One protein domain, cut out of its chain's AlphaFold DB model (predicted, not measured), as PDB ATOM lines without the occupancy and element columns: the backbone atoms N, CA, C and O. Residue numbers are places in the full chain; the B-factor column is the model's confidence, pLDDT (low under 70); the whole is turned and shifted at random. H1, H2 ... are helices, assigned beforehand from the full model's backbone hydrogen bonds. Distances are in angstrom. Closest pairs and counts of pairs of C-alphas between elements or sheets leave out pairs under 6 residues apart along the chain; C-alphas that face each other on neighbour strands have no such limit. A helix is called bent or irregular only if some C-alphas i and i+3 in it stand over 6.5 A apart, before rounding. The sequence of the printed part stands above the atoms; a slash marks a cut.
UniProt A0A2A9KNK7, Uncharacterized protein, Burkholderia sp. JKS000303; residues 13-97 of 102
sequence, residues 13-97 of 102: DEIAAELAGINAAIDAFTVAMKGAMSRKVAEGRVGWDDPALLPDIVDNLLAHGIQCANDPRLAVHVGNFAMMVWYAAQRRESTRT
ATOM      1  N   ASP A  13      24.787   0.520  71.511       97.38
ATOM      2  CA  ASP A  13      25.840   1.038  72.391       97.38
ATOM      3  C   ASP A  13      25.448   2.380  73.028       97.38
ATOM      4  O   ASP A  13      25.661   2.583  74.222       97.38
ATOM      5  N   GLU A  14      24.812   3.284  72.272       96.44
ATOM      6  CA  GLU A  14      24.292   4.545  72.820       96.44
ATOM      7  C   GLU A  14      23.169   4.303  73.839       96.44
ATOM      8  O   GLU A  14      23.131   4.962  74.878       96.44
ATOM      9  N   ILE A  15      22.273   3.342  73.577       96.38
ATOM     10  CA  ILE A  15      21.229   2.942  74.533       96.38
ATOM     11  C   ILE A  15      21.870   2.389  75.806       96.38
ATOM     12  O   ILE A  15      21.486   2.785  76.906       96.38
ATOM     13  N   ALA A  16      22.848   1.491  75.674       97.38
ATOM     14  CA  ALA A  16      23.530   0.891  76.815       97.38
ATOM     15  C   ALA A  16      24.247   1.948  77.670       97.38
ATOM     16  O   ALA A  16      24.141   1.915  78.896       97.38
ATOM     17  N   ALA A  17      24.918   2.915  77.037       96.69
ATOM     18  CA  ALA A  17      25.582   4.015  77.731       96.69
ATOM     19  C   ALA A  17      24.588   4.925  78.474       96.69
ATOM     20  O   ALA A  17      24.809   5.253  79.640       96.69
ATOM     21  N   GLU A  18      23.471   5.292  77.836       96.75
ATOM     22  CA  GLU A  18      22.429   6.116  78.463       96.75
ATOM     23  C   GLU A  18      21.794   5.391  79.660       96.75
ATOM     24  O   GLU A  18      21.659   5.965  80.743       96.75
ATOM     25  N   LEU A  19      21.465   4.102  79.507       97.56
ATOM     26  CA  LEU A  19      20.929   3.280  80.594       97.56
ATOM     27  C   LEU A  19      21.923   3.139  81.750       97.56
ATOM     28  O   LEU A  19      21.512   3.206  82.906       97.56
ATOM     29  N   ALA A  20      23.220   2.987  81.468       98.12
ATOM     30  CA  ALA A  20      24.246   2.945  82.506       98.12
ATOM     31  C   ALA A  20      24.285   4.251  83.318       98.12
ATOM     32  O   ALA A  20      24.330   4.207  84.548       98.12
ATOM     33  N   GLY A  21      24.196   5.407  82.648       98.06
ATOM     34  CA  GLY A  21      24.122   6.713  83.307       98.06
ATOM     35  C   GLY A  21      22.858   6.887  84.155       98.06
ATOM     36  O   GLY A  21      22.941   7.322  85.305       98.06
ATOM     37  N   ILE A  22      21.695   6.495  83.621       98.12
ATOM     38  CA  ILE A  22      20.416   6.526  84.346       98.12
ATOM     39  C   ILE A  22      20.480   5.638  85.590       98.12
ATOM     40  O   ILE A  22      20.123   6.090  86.677       98.12
ATOM     41  N   ASN A  23      20.966   4.403  85.457       98.44
ATOM     42  CA  ASN A  23      21.066   3.463  86.572       98.44
ATOM     43  C   ASN A  23      21.999   3.993  87.665       98.44
ATOM     44  O   ASN A  23      21.613   4.023  88.829       98.44
ATOM     45  N   ALA A  24      23.171   4.520  87.294       98.50
ATOM     46  CA  ALA A  24      24.091   5.124  88.256       98.50
ATOM     47  C   ALA A  24      23.455   6.313  89.005       98.50
ATOM     48  O   ALA A  24      23.640   6.462  90.216       98.50
ATOM     49  N   ALA A  25      22.673   7.145  88.310       98.12
ATOM     50  CA  ALA A  25      21.944   8.247  88.934       98.12
ATOM     51  C   ALA A  25      20.842   7.751  89.890       98.12
ATOM     52  O   ALA A  25      20.696   8.294  90.988       98.12
ATOM     53  N   ILE A  26      20.098   6.706  89.508       98.19
ATOM     54  CA  ILE A  26      19.079   6.064  90.354       98.19
ATOM     55  C   ILE A  26      19.715   5.470  91.613       98.19
ATOM     56  O   ILE A  26      19.193   5.674  92.712       98.19
ATOM     57  N   ASP A  27      20.847   4.780  91.488       98.56
ATOM     58  CA  ASP A  27      21.547   4.174  92.620       98.56
ATOM     59  C   ASP A  27      22.022   5.240  93.613       98.56
ATOM     60  O   ASP A  27      21.749   5.149  94.816       98.56
ATOM     61  N   ALA A  28      22.656   6.307  93.114       98.31
ATOM     62  CA  ALA A  28      23.088   7.429  93.944       98.31
ATOM     63  C   ALA A  28      21.903   8.105  94.659       98.31
ATOM     64  O   ALA A  28      21.961   8.384  95.862       98.31
ATOM     65  N   PHE A  29      20.795   8.321  93.945       98.19
ATOM     66  CA  PHE A  29      19.581   8.897  94.516       98.19
ATOM     67  C   PHE A  29      18.952   7.983  95.578       98.19
ATOM     68  O   PHE A  29      18.546   8.452  96.643       98.19
ATOM     69  N   THR A  30      18.961   6.671  95.347       98.25
ATOM     70  CA  THR A  30      18.465   5.657  96.287       98.25
ATOM     71  C   THR A  30      19.262   5.664  97.590       98.25
ATOM     72  O   THR A  30      18.679   5.571  98.674       98.25
ATOM     73  N   VAL A  31      20.589   5.818  97.522       98.50
ATOM     74  CA  VAL A  31      21.434   5.971  98.719       98.50
ATOM     75  C   VAL A  31      21.034   7.221  99.509       98.50
ATOM     76  O   VAL A  31      20.847   7.147 100.726       98.50
ATOM     77  N   ALA A  32      20.832   8.354  98.831       98.31
ATOM     78  CA  ALA A  32      20.409   9.595  99.479       98.31
ATOM     79  C   ALA A  32      19.017   9.474 100.129       98.31
ATOM     80  O   ALA A  32      18.825   9.917 101.267       98.31
ATOM     81  N   MET A  33      18.068   8.829  99.443       98.44
ATOM     82  CA  MET A  33      16.722   8.540  99.944       98.44
ATOM     83  C   MET A  33      16.758   7.716 101.229       98.44
ATOM     84  O   MET A  33      16.169   8.129 102.233       98.44
ATOM     85  N   LYS A  34      17.511   6.607 101.222       98.44
ATOM     86  CA  LYS A  34      17.718   5.753 102.399       98.44
ATOM     87  C   LYS A  34      18.302   6.555 103.559       98.44
ATOM     88  O   LYS A  34      17.743   6.533 104.649       98.44
ATOM     89  N   GLY A  35      19.353   7.341 103.312       98.19
ATOM     90  CA  GLY A  35      19.964   8.187 104.339       98.19
ATOM     91  C   GLY A  35      18.991   9.211 104.938       98.19
ATOM     92  O   GLY A  35      18.978   9.416 106.151       98.19
ATOM     93  N   ALA A  36      18.145   9.836 104.116       97.44
ATOM     94  CA  ALA A  36      17.121  10.763 104.594       97.44
ATOM     95  C   ALA A  36      16.037  10.066 105.435       97.44
ATOM     96  O   ALA A  36      15.631  10.607 106.463       97.44
ATOM     97  N   MET A  37      15.600   8.867 105.037       97.75
ATOM     98  CA  MET A  37      14.646   8.064 105.809       97.75
ATOM     99  C   MET A  37      15.234   7.623 107.150       97.75
ATOM    100  O   MET A  37      14.586   7.793 108.178       97.75
ATOM    101  N   SER A  38      16.481   7.147 107.167       97.94
ATOM    102  CA  SER A  38      17.169   6.768 108.406       97.94
ATOM    103  C   SER A  38      17.266   7.932 109.391       97.94
ATOM    104  O   SER A  38      17.022   7.739 110.579       97.94
ATOM    105  N   ARG A  39      17.551   9.154 108.914       97.31
ATOM    106  CA  ARG A  39      17.538  10.355 109.768       97.31
ATOM    107  C   ARG A  39      16.150  10.648 110.335       97.31
ATOM    108  O   ARG A  39      16.033  10.852 111.534       97.31
ATOM    109  N   LYS A  40      15.096  10.591 109.512       95.38
ATOM    110  CA  LYS A  40      13.710  10.783 109.979       95.38
ATOM    111  C   LYS A  40      13.319   9.759 111.052       95.38
ATOM    112  O   LYS A  40      12.692  10.132 112.037       95.38
ATOM    113  N   VAL A  41      13.725   8.499 110.895       97.12
ATOM    114  CA  VAL A  41      13.503   7.461 111.916       97.12
ATOM    115  C   VAL A  41      14.273   7.777 113.200       97.12
ATOM    116  O   VAL A  41      13.708   7.669 114.283       97.12
ATOM    117  N   ALA A  42      15.527   8.228 113.099       97.06
ATOM    118  CA  ALA A  42      16.315   8.652 114.260       97.06
ATOM    119  C   ALA A  42      15.713   9.878 114.983       97.06
ATOM    120  O   ALA A  42      15.856  10.003 116.194       97.06
ATOM    121  N   GLU A  43      14.997  10.746 114.263       96.06
ATOM    122  CA  GLU A  43      14.194  11.849 114.821       96.06
ATOM    123  C   GLU A  43      12.869  11.381 115.462       96.06
ATOM    124  O   GLU A  43      12.102  12.204 115.957       96.06
ATOM    125  N   GLY A  44      12.560  10.080 115.433       97.38
ATOM    126  CA  GLY A  44      11.320   9.515 115.970       97.38
ATOM    127  C   GLY A  44      10.124   9.574 115.015       97.38
ATOM    128  O   GLY A  44       8.994   9.326 115.433       97.38
ATOM    129  N   ARG A  45      10.330   9.889 113.729       95.06
ATOM    130  CA  ARG A  45       9.250   9.891 112.731       95.06
ATOM    131  C   ARG A  45       9.002   8.470 112.220       95.06
ATOM    132  O   ARG A  45       9.902   7.829 111.679       95.06
ATOM    133  N   VAL A  46       7.760   8.012 112.349       94.94
ATOM    134  CA  VAL A  46       7.278   6.681 111.936       94.94
ATOM    135  C   VAL A  46       5.996   6.811 111.098       94.94
ATOM    136  O   VAL A  46       5.566   7.926 110.818       94.94
ATOM    137  N   GLY A  47       5.398   5.691 110.669       94.25
ATOM    138  CA  GLY A  47       4.132   5.687 109.915       94.25
ATOM    139  C   GLY A  47       4.279   5.910 108.406       94.25
ATOM    140  O   GLY A  47       3.305   6.209 107.726       94.25
ATOM    141  N   TRP A  48       5.486   5.761 107.857       95.19
ATOM    142  CA  TRP A  48       5.745   5.925 106.420       95.19
ATOM    143  C   TRP A  48       4.942   4.956 105.530       95.19
ATOM    144  O   TRP A  48       4.760   5.230 104.345       95.19
ATOM    145  N   ASP A  49       4.485   3.834 106.087       94.81
ATOM    146  CA  ASP A  49       3.665   2.811 105.439       94.81
ATOM    147  C   ASP A  49       2.216   2.756 105.959       94.81
ATOM    148  O   ASP A  49       1.453   1.876 105.549       94.81
ATOM    149  N   ASP A  50       1.818   3.688 106.832       94.56
ATOM    150  CA  ASP A  50       0.467   3.743 107.387       94.56
ATOM    151  C   ASP A  50      -0.519   4.325 106.352       94.56
ATOM    152  O   ASP A  50      -0.389   5.487 105.948       94.56
ATOM    153  N   PRO A  51      -1.545   3.565 105.920       90.69
ATOM    154  CA  PRO A  51      -2.529   4.058 104.963       90.69
ATOM    155  C   PRO A  51      -3.347   5.253 105.472       90.69
ATOM    156  O   PRO A  51      -3.864   5.999 104.637       90.69
ATOM    157  N   ALA A  52      -3.479   5.447 106.790       94.25
ATOM    158  CA  ALA A  52      -4.186   6.592 107.365       94.25
ATOM    159  C   ALA A  52      -3.452   7.918 107.114       94.25
ATOM    160  O   ALA A  52      -4.097   8.958 107.005       94.25
ATOM    161  N   LEU A  53      -2.125   7.877 106.955       96.31
ATOM    162  CA  LEU A  53      -1.285   9.053 106.717       96.31
ATOM    163  C   LEU A  53      -1.102   9.372 105.226       96.31
ATOM    164  O   LEU A  53      -0.406  10.324 104.876       96.31
ATOM    165  N   LEU A  54      -1.720   8.602 104.322       95.56
ATOM    166  CA  LEU A  54      -1.574   8.809 102.880       95.56
ATOM    167  C   LEU A  54      -1.966  10.227 102.410       95.56
ATOM    168  O   LEU A  54      -1.233  10.758 101.574       95.56
ATOM    169  N   PRO A  55      -3.055  10.858 102.901       96.75
ATOM    170  CA  PRO A  55      -3.370  12.241 102.535       96.75
ATOM    171  C   PRO A  55      -2.222  13.204 102.868       96.75
ATOM    172  O   PRO A  55      -1.745  13.911 101.985       96.75
ATOM    173  N   ASP A  56      -1.685  13.130 104.089       97.38
ATOM    174  CA  ASP A  56      -0.569  13.975 104.530       97.38
ATOM    175  C   ASP A  56       0.703  13.716 103.711       97.38
ATOM    176  O   ASP A  56       1.450  14.642 103.382       97.38
ATOM    177  N   ILE A  57       0.973  12.456 103.355       97.38
ATOM    178  CA  ILE A  57       2.099  12.074 102.491       97.38
ATOM    179  C   ILE A  57       1.968  12.735 101.110       97.38
ATOM    180  O   ILE A  57       2.960  13.243 100.581       97.38
ATOM    181  N   VAL A  58       0.762  12.756 100.533       97.81
ATOM    182  CA  VAL A  58       0.492  13.396  99.236       97.81
ATOM    183  C   VAL A  58       0.629  14.916  99.331       97.81
ATOM    184  O   VAL A  58       1.277  15.517  98.473       97.81
ATOM    185  N   ASP A  59       0.115  15.539 100.387       98.12
ATOM    186  CA  ASP A  59       0.253  16.985 100.587       98.12
ATOM    187  C   ASP A  59       1.726  17.394 100.718       98.12
ATOM    188  O   ASP A  59       2.184  18.352 100.087       98.12
ATOM    189  N   ASN A  60       2.516  16.613 101.461       96.88
ATOM    190  CA  ASN A  60       3.951  16.838 101.572       96.88
ATOM    191  C   ASN A  60       4.685  16.631 100.239       96.88
ATOM    192  O   ASN A  60       5.586  17.415  99.924       96.88
ATOM    193  N   LEU A  61       4.306  15.621  99.445       97.88
ATOM    194  CA  LEU A  61       4.847  15.407  98.102       97.88
ATOM    195  C   LEU A  61       4.644  16.647  97.225       97.88
ATOM    196  O   LEU A  61       5.596  17.119  96.601       97.88
ATOM    197  N   LEU A  62       3.425  17.190  97.207       97.81
ATOM    198  CA  LEU A  62       3.076  18.370  96.418       97.81
ATOM    199  C   LEU A  62       3.836  19.610  96.893       97.81
ATOM    200  O   LEU A  62       4.453  20.299  96.079       97.81
ATOM    201  N   ALA A  63       3.858  19.861  98.204       96.50
ATOM    202  CA  ALA A  63       4.547  21.010  98.786       96.50
ATOM    203  C   ALA A  63       6.050  21.019  98.451       96.50
ATOM    204  O   ALA A  63       6.581  22.030  97.984       96.50
ATOM    205  N   HIS A  64       6.730  19.880  98.619       96.88
ATOM    206  CA  HIS A  64       8.155  19.761  98.298       96.88
ATOM    207  C   HIS A  64       8.398  19.785  96.784       96.88
ATOM    208  O   HIS A  64       9.383  20.365  96.327       96.88
ATOM    209  N   GLY A  65       7.494  19.195  95.994       96.19
ATOM    210  CA  GLY A  65       7.569  19.180  94.533       96.19
ATOM    211  C   GLY A  65       7.539  20.583  93.931       96.19
ATOM    212  O   GLY A  65       8.385  20.904  93.097       96.19
ATOM    213  N   ILE A  66       6.636  21.446  94.410       96.25
ATOM    214  CA  ILE A  66       6.534  22.851  93.977       96.25
ATOM    215  C   ILE A  66       7.846  23.606  94.232       96.25
ATOM    216  O   ILE A  66       8.285  24.402  93.403       96.25
ATOM    217  N   GLN A  67       8.498  23.349  95.365       95.88
ATOM    218  CA  GLN A  67       9.722  24.047  95.761       95.88
ATOM    219  C   GLN A  67      10.997  23.465  95.138       95.88
ATOM    220  O   GLN A  67      12.035  24.127  95.143       95.88
ATOM    221  N   CYS A  68      10.938  22.260  94.569       93.88
ATOM    222  CA  CYS A  68      12.108  21.526  94.094       93.88
ATOM    223  C   CYS A  68      12.886  22.253  92.980       93.88
ATOM    224  O   CYS A  68      14.089  22.040  92.836       93.88
ATOM    225  N   ALA A  69      12.225  23.127  92.212       87.06
ATOM    226  CA  ALA A  69      12.886  23.962  91.207       87.06
ATOM    227  C   ALA A  69      13.832  25.010  91.827       87.06
ATOM    228  O   ALA A  69      14.832  25.369  91.213       87.06
ATOM    229  N   ASN A  70      13.528  25.475  93.043       94.62
ATOM    230  CA  ASN A  70      14.302  26.488  93.764       94.62
ATOM    231  C   ASN A  70      15.258  25.870  94.796       94.62
ATOM    232  O   ASN A  70      16.317  26.432  95.061       94.62
ATOM    233  N   ASP A  71      14.907  24.711  95.363       96.25
ATOM    234  CA  ASP A  71      15.782  23.934  96.243       96.25
ATOM    235  C   ASP A  71      15.848  22.461  95.800       96.25
ATOM    236  O   ASP A  71      15.047  21.628  96.243       96.25
ATOM    237  N   PRO A  72      16.835  22.099  94.956       93.25
ATOM    238  CA  PRO A  72      16.998  20.735  94.456       93.25
ATOM    239  C   PRO A  72      17.239  19.684  95.546       93.25
ATOM    240  O   PRO A  72      17.033  18.494  95.306       93.25
ATOM    241  N   ARG A  73      17.645  20.080  96.761       93.44
ATOM    242  CA  ARG A  73      17.832  19.138  97.880       93.44
ATOM    243  C   ARG A  73      16.508  18.497  98.298       93.44
ATOM    244  O   ARG A  73      16.507  17.378  98.813       93.44
ATOM    245  N   LEU A  74      15.382  19.161  98.022       96.44
ATOM    246  CA  LEU A  74      14.043  18.637  98.281       96.44
ATOM    247  C   LEU A  74      13.680  17.453  97.376       96.44
ATOM    248  O   LEU A  74      12.801  16.676  97.747       96.44
ATOM    249  N   ALA A  75      14.385  17.244  96.256       97.38
ATOM    250  CA  ALA A  75      14.145  16.116  95.355       97.38
ATOM    251  C   ALA A  75      14.196  14.767  96.088       97.38
ATOM    252  O   ALA A  75      13.363  13.899  95.845       97.38
ATOM    253  N   VAL A  76      15.116  14.603  97.047       98.06
ATOM    254  CA  VAL A  76      15.234  13.376  97.857       98.06
ATOM    255  C   VAL A  76      13.976  13.135  98.698       98.06
ATOM    256  O   VAL A  76      13.527  11.998  98.849       98.06
ATOM    257  N   HIS A  77      13.376  14.197  99.237       97.38
ATOM    258  CA  HIS A  77      12.135  14.098 100.001       97.38
ATOM    259  C   HIS A  77      10.939  13.797  99.096       97.38
ATOM    260  O   HIS A  77      10.154  12.913  99.430       97.38
ATOM    261  N   VAL A  78      10.858  14.443  97.930       98.12
ATOM    262  CA  VAL A  78       9.866  14.139  96.884       98.12
ATOM    263  C   VAL A  78       9.935  12.663  96.488       98.12
ATOM    264  O   VAL A  78       8.913  11.984  96.493       98.12
ATOM    265  N   GLY A  79      11.136  12.136  96.230       98.06
ATOM    266  CA  GLY A  79      11.339  10.719  95.920       98.06
ATOM    267  C   GLY A  79      10.851   9.794  97.036       98.06
ATOM    268  O   GLY A  79      10.165   8.811  96.766       98.06
ATOM    269  N   ASN A  80      11.141  10.127  98.297       98.56
ATOM    270  CA  ASN A  80      10.671   9.350  99.446       98.56
ATOM    271  C   ASN A  80       9.143   9.360  99.575       98.56
ATOM    272  O   ASN A  80       8.558   8.297  99.758       98.56
ATOM    273  N   PHE A  81       8.482  10.513  99.432       98.38
ATOM    274  CA  PHE A  81       7.018  10.569  99.479       98.38
ATOM    275  C   PHE A  81       6.378   9.835  98.294       98.38
ATOM    276  O   PHE A  81       5.440   9.066  98.487       98.38
ATOM    277  N   ALA A  82       6.916   9.988  97.080       98.12
ATOM    278  CA  ALA A  82       6.440   9.255  95.908       98.12
ATOM    279  C   ALA A  82       6.577   7.731  96.089       98.12
ATOM    280  O   ALA A  82       5.660   6.981  95.751       98.12
ATOM    281  N   MET A  83       7.685   7.274  96.680       97.94
ATOM    282  CA  MET A  83       7.902   5.866  97.018       97.94
ATOM    283  C   MET A  83       6.869   5.348  98.030       97.94
ATOM    284  O   MET A  83       6.329   4.262  97.824       97.94
ATOM    285  N   MET A  84       6.523   6.129  99.061       97.81
ATOM    286  CA  MET A  84       5.467   5.767 100.022       97.81
ATOM    287  C   MET A  84       4.097   5.630  99.341       97.81
ATOM    288  O   MET A  84       3.387   4.652  99.573       97.81
ATOM    289  N   VAL A  85       3.746   6.563  98.444       97.19
ATOM    290  CA  VAL A  85       2.497   6.506  97.660       97.19
ATOM    291  C   VAL A  85       2.454   5.248  96.787       97.19
ATOM    292  O   VAL A  85       1.458   4.522  96.795       97.19
ATOM    293  N   TRP A  86       3.539   4.957  96.064       96.19
ATOM    294  CA  TRP A  86       3.648   3.753  95.238       96.19
ATOM    295  C   TRP A  86       3.530   2.470  96.072       96.19
ATOM    296  O   TRP A  86       2.799   1.549  95.703       96.19
ATOM    297  N   TYR A  87       4.193   2.420  97.228       95.25
ATOM    298  CA  TYR A  87       4.120   1.286  98.146       95.25
ATOM    299  C   TYR A  87       2.690   1.063  98.666       95.25
ATOM    300  O   TYR A  87       2.180  -0.060  98.618       95.25
ATOM    301  N   ALA A  88       1.999   2.130  99.079       93.44
ATOM    302  CA  ALA A  88       0.609   2.062  99.525       93.44
ATOM    303  C   ALA A  88      -0.336   1.558  98.418       93.44
ATOM    304  O   ALA A  88      -1.232   0.753  98.688       93.44
ATOM    305  N   ALA A  89      -0.124   1.981  97.167       91.25
ATOM    306  CA  ALA A  89      -0.905   1.516  96.023       91.25
ATOM    307  C   ALA A  89      -0.734   0.006  95.777       91.25
ATOM    308  O   ALA A  89      -1.726  -0.707  95.633       91.25
ATOM    309  N   GLN A  90       0.501  -0.507  95.813       91.62
ATOM    310  CA  GLN A  90       0.760  -1.943  95.637       91.62
ATOM    311  C   GLN A  90       0.162  -2.805  96.750       91.62
ATOM    312  O   GLN A  90      -0.324  -3.908  96.492       91.62
ATOM    313  N   ARG A  91       0.166  -2.307  97.992       87.00
ATOM    314  CA  ARG A  91      -0.478  -3.006  99.110       87.00
ATOM    315  C   ARG A  91      -1.985  -3.100  98.927       87.00
ATOM    316  O   ARG A  91      -2.540  -4.169  99.151       87.00
ATOM    317  N   ARG A  92      -2.631  -2.015  98.486       80.44
ATOM    318  CA  ARG A  92      -4.071  -2.010  98.184       80.44
ATOM    319  C   ARG A  92      -4.420  -3.029  97.103       80.44
ATOM    320  O   ARG A  92      -5.380  -3.774  97.281       80.44
ATOM    321  N   GLU A  93      -3.625  -3.095  96.037       76.56
ATOM    322  CA  GLU A  93      -3.819  -4.074  94.961       76.56
ATOM    323  C   GLU A  93      -3.669  -5.511  95.476       76.56
ATOM    324  O   GLU A  93      -4.551  -6.341  95.277       76.56
ATOM    325  N   SER A  94      -2.622  -5.774  96.262       74.31
ATOM    326  CA  SER A  94      -2.372  -7.095  96.857       74.31
ATOM    327  C   SER A  94      -3.489  -7.544  97.811       74.31
ATOM    328  O   SER A  94      -3.789  -8.728  97.898       74.31
ATOM    329  N   THR A  95      -4.134  -6.609  98.519       67.88
ATOM    330  CA  THR A  95      -5.288  -6.902  99.394       67.88
ATOM    331  C   THR A  95      -6.616  -7.038  98.647       67.88
ATOM    332  O   THR A  95      -7.580  -7.546  99.214       67.88
ATOM    333  N   ARG A  96      -6.693  -6.579  97.390       61.62
ATOM    334  CA  ARG A  96      -7.907  -6.656  96.564       61.62
ATOM    335  C   ARG A  96      -8.105  -8.039  95.947       61.62
ATOM    336  O   ARG A  96      -9.220  -8.364  95.555       61.62
ATOM    337  N   THR A  97      -7.056  -8.858  95.886       58.41
ATOM    338  CA  THR A  97      -7.143 -10.250  95.435       58.41
ATOM    339  C   THR A  97      -7.435 -11.185  96.618       58.41
ATOM    340  O   THR A  97      -6.515 -11.670  97.275       58.41
TER     341      THR A  97
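What this domain is: This is residues 13 to 97 of the 102 residues of an uncharacterized protein of Burkholderia sp. JKS000303 (UniProt A0A2A9KNK7). A long helix, H1, crosses a helical hairpin of H2 and H3 at H3, at about a right angle, and its residues 13 to 28 stick out free. The 85 printed residues hold three named helices, H1, H2, H3 in that order, and no named strand: all helix. The whole is loose, radius of gyration of the C-alphas 15.2 A, spanning 46 by 38 by 25 A.

Where its parts are: H1, residues 13 to 42, begins at C-alpha 13 (25.840, 1.038, 72.391) and is 43.6 A long. H2, residues 51 to 67, 25.2 A, is irregular: C-alphas 52 and 55 are 7.5 A apart. H3, residues 72 to 96, 37.1 A, ends at C-alpha 96 (-7.907, -6.656, 96.564).

How they stand to each other: H1, with residues 29 to 37 alone, touches H3, about perpendicular at 88 degrees; the closest C-alphas, of Met 33 and Val 76, are 5.5 A apart. H2 and H3 touch, a hairpin at a shallow tilt of 29 degrees, opposite ways; the closest C-alphas, of Leu 61 and Val 78, are 5.3 A apart. H1 and H2 are apart. Every O i to N i+4 pair is within hydrogen-bond range in H1, 10 of 13 in H2 and 19 of 21 in H3.

The domain as a whole: The farthest C-alphas, of Asp 13 and Gly 44, are 46.7 A apart. The printed part has no cut. The link H1 to H2 is short, H2 to H3 tight. Residues 95 to 97 have pLDDT under 70.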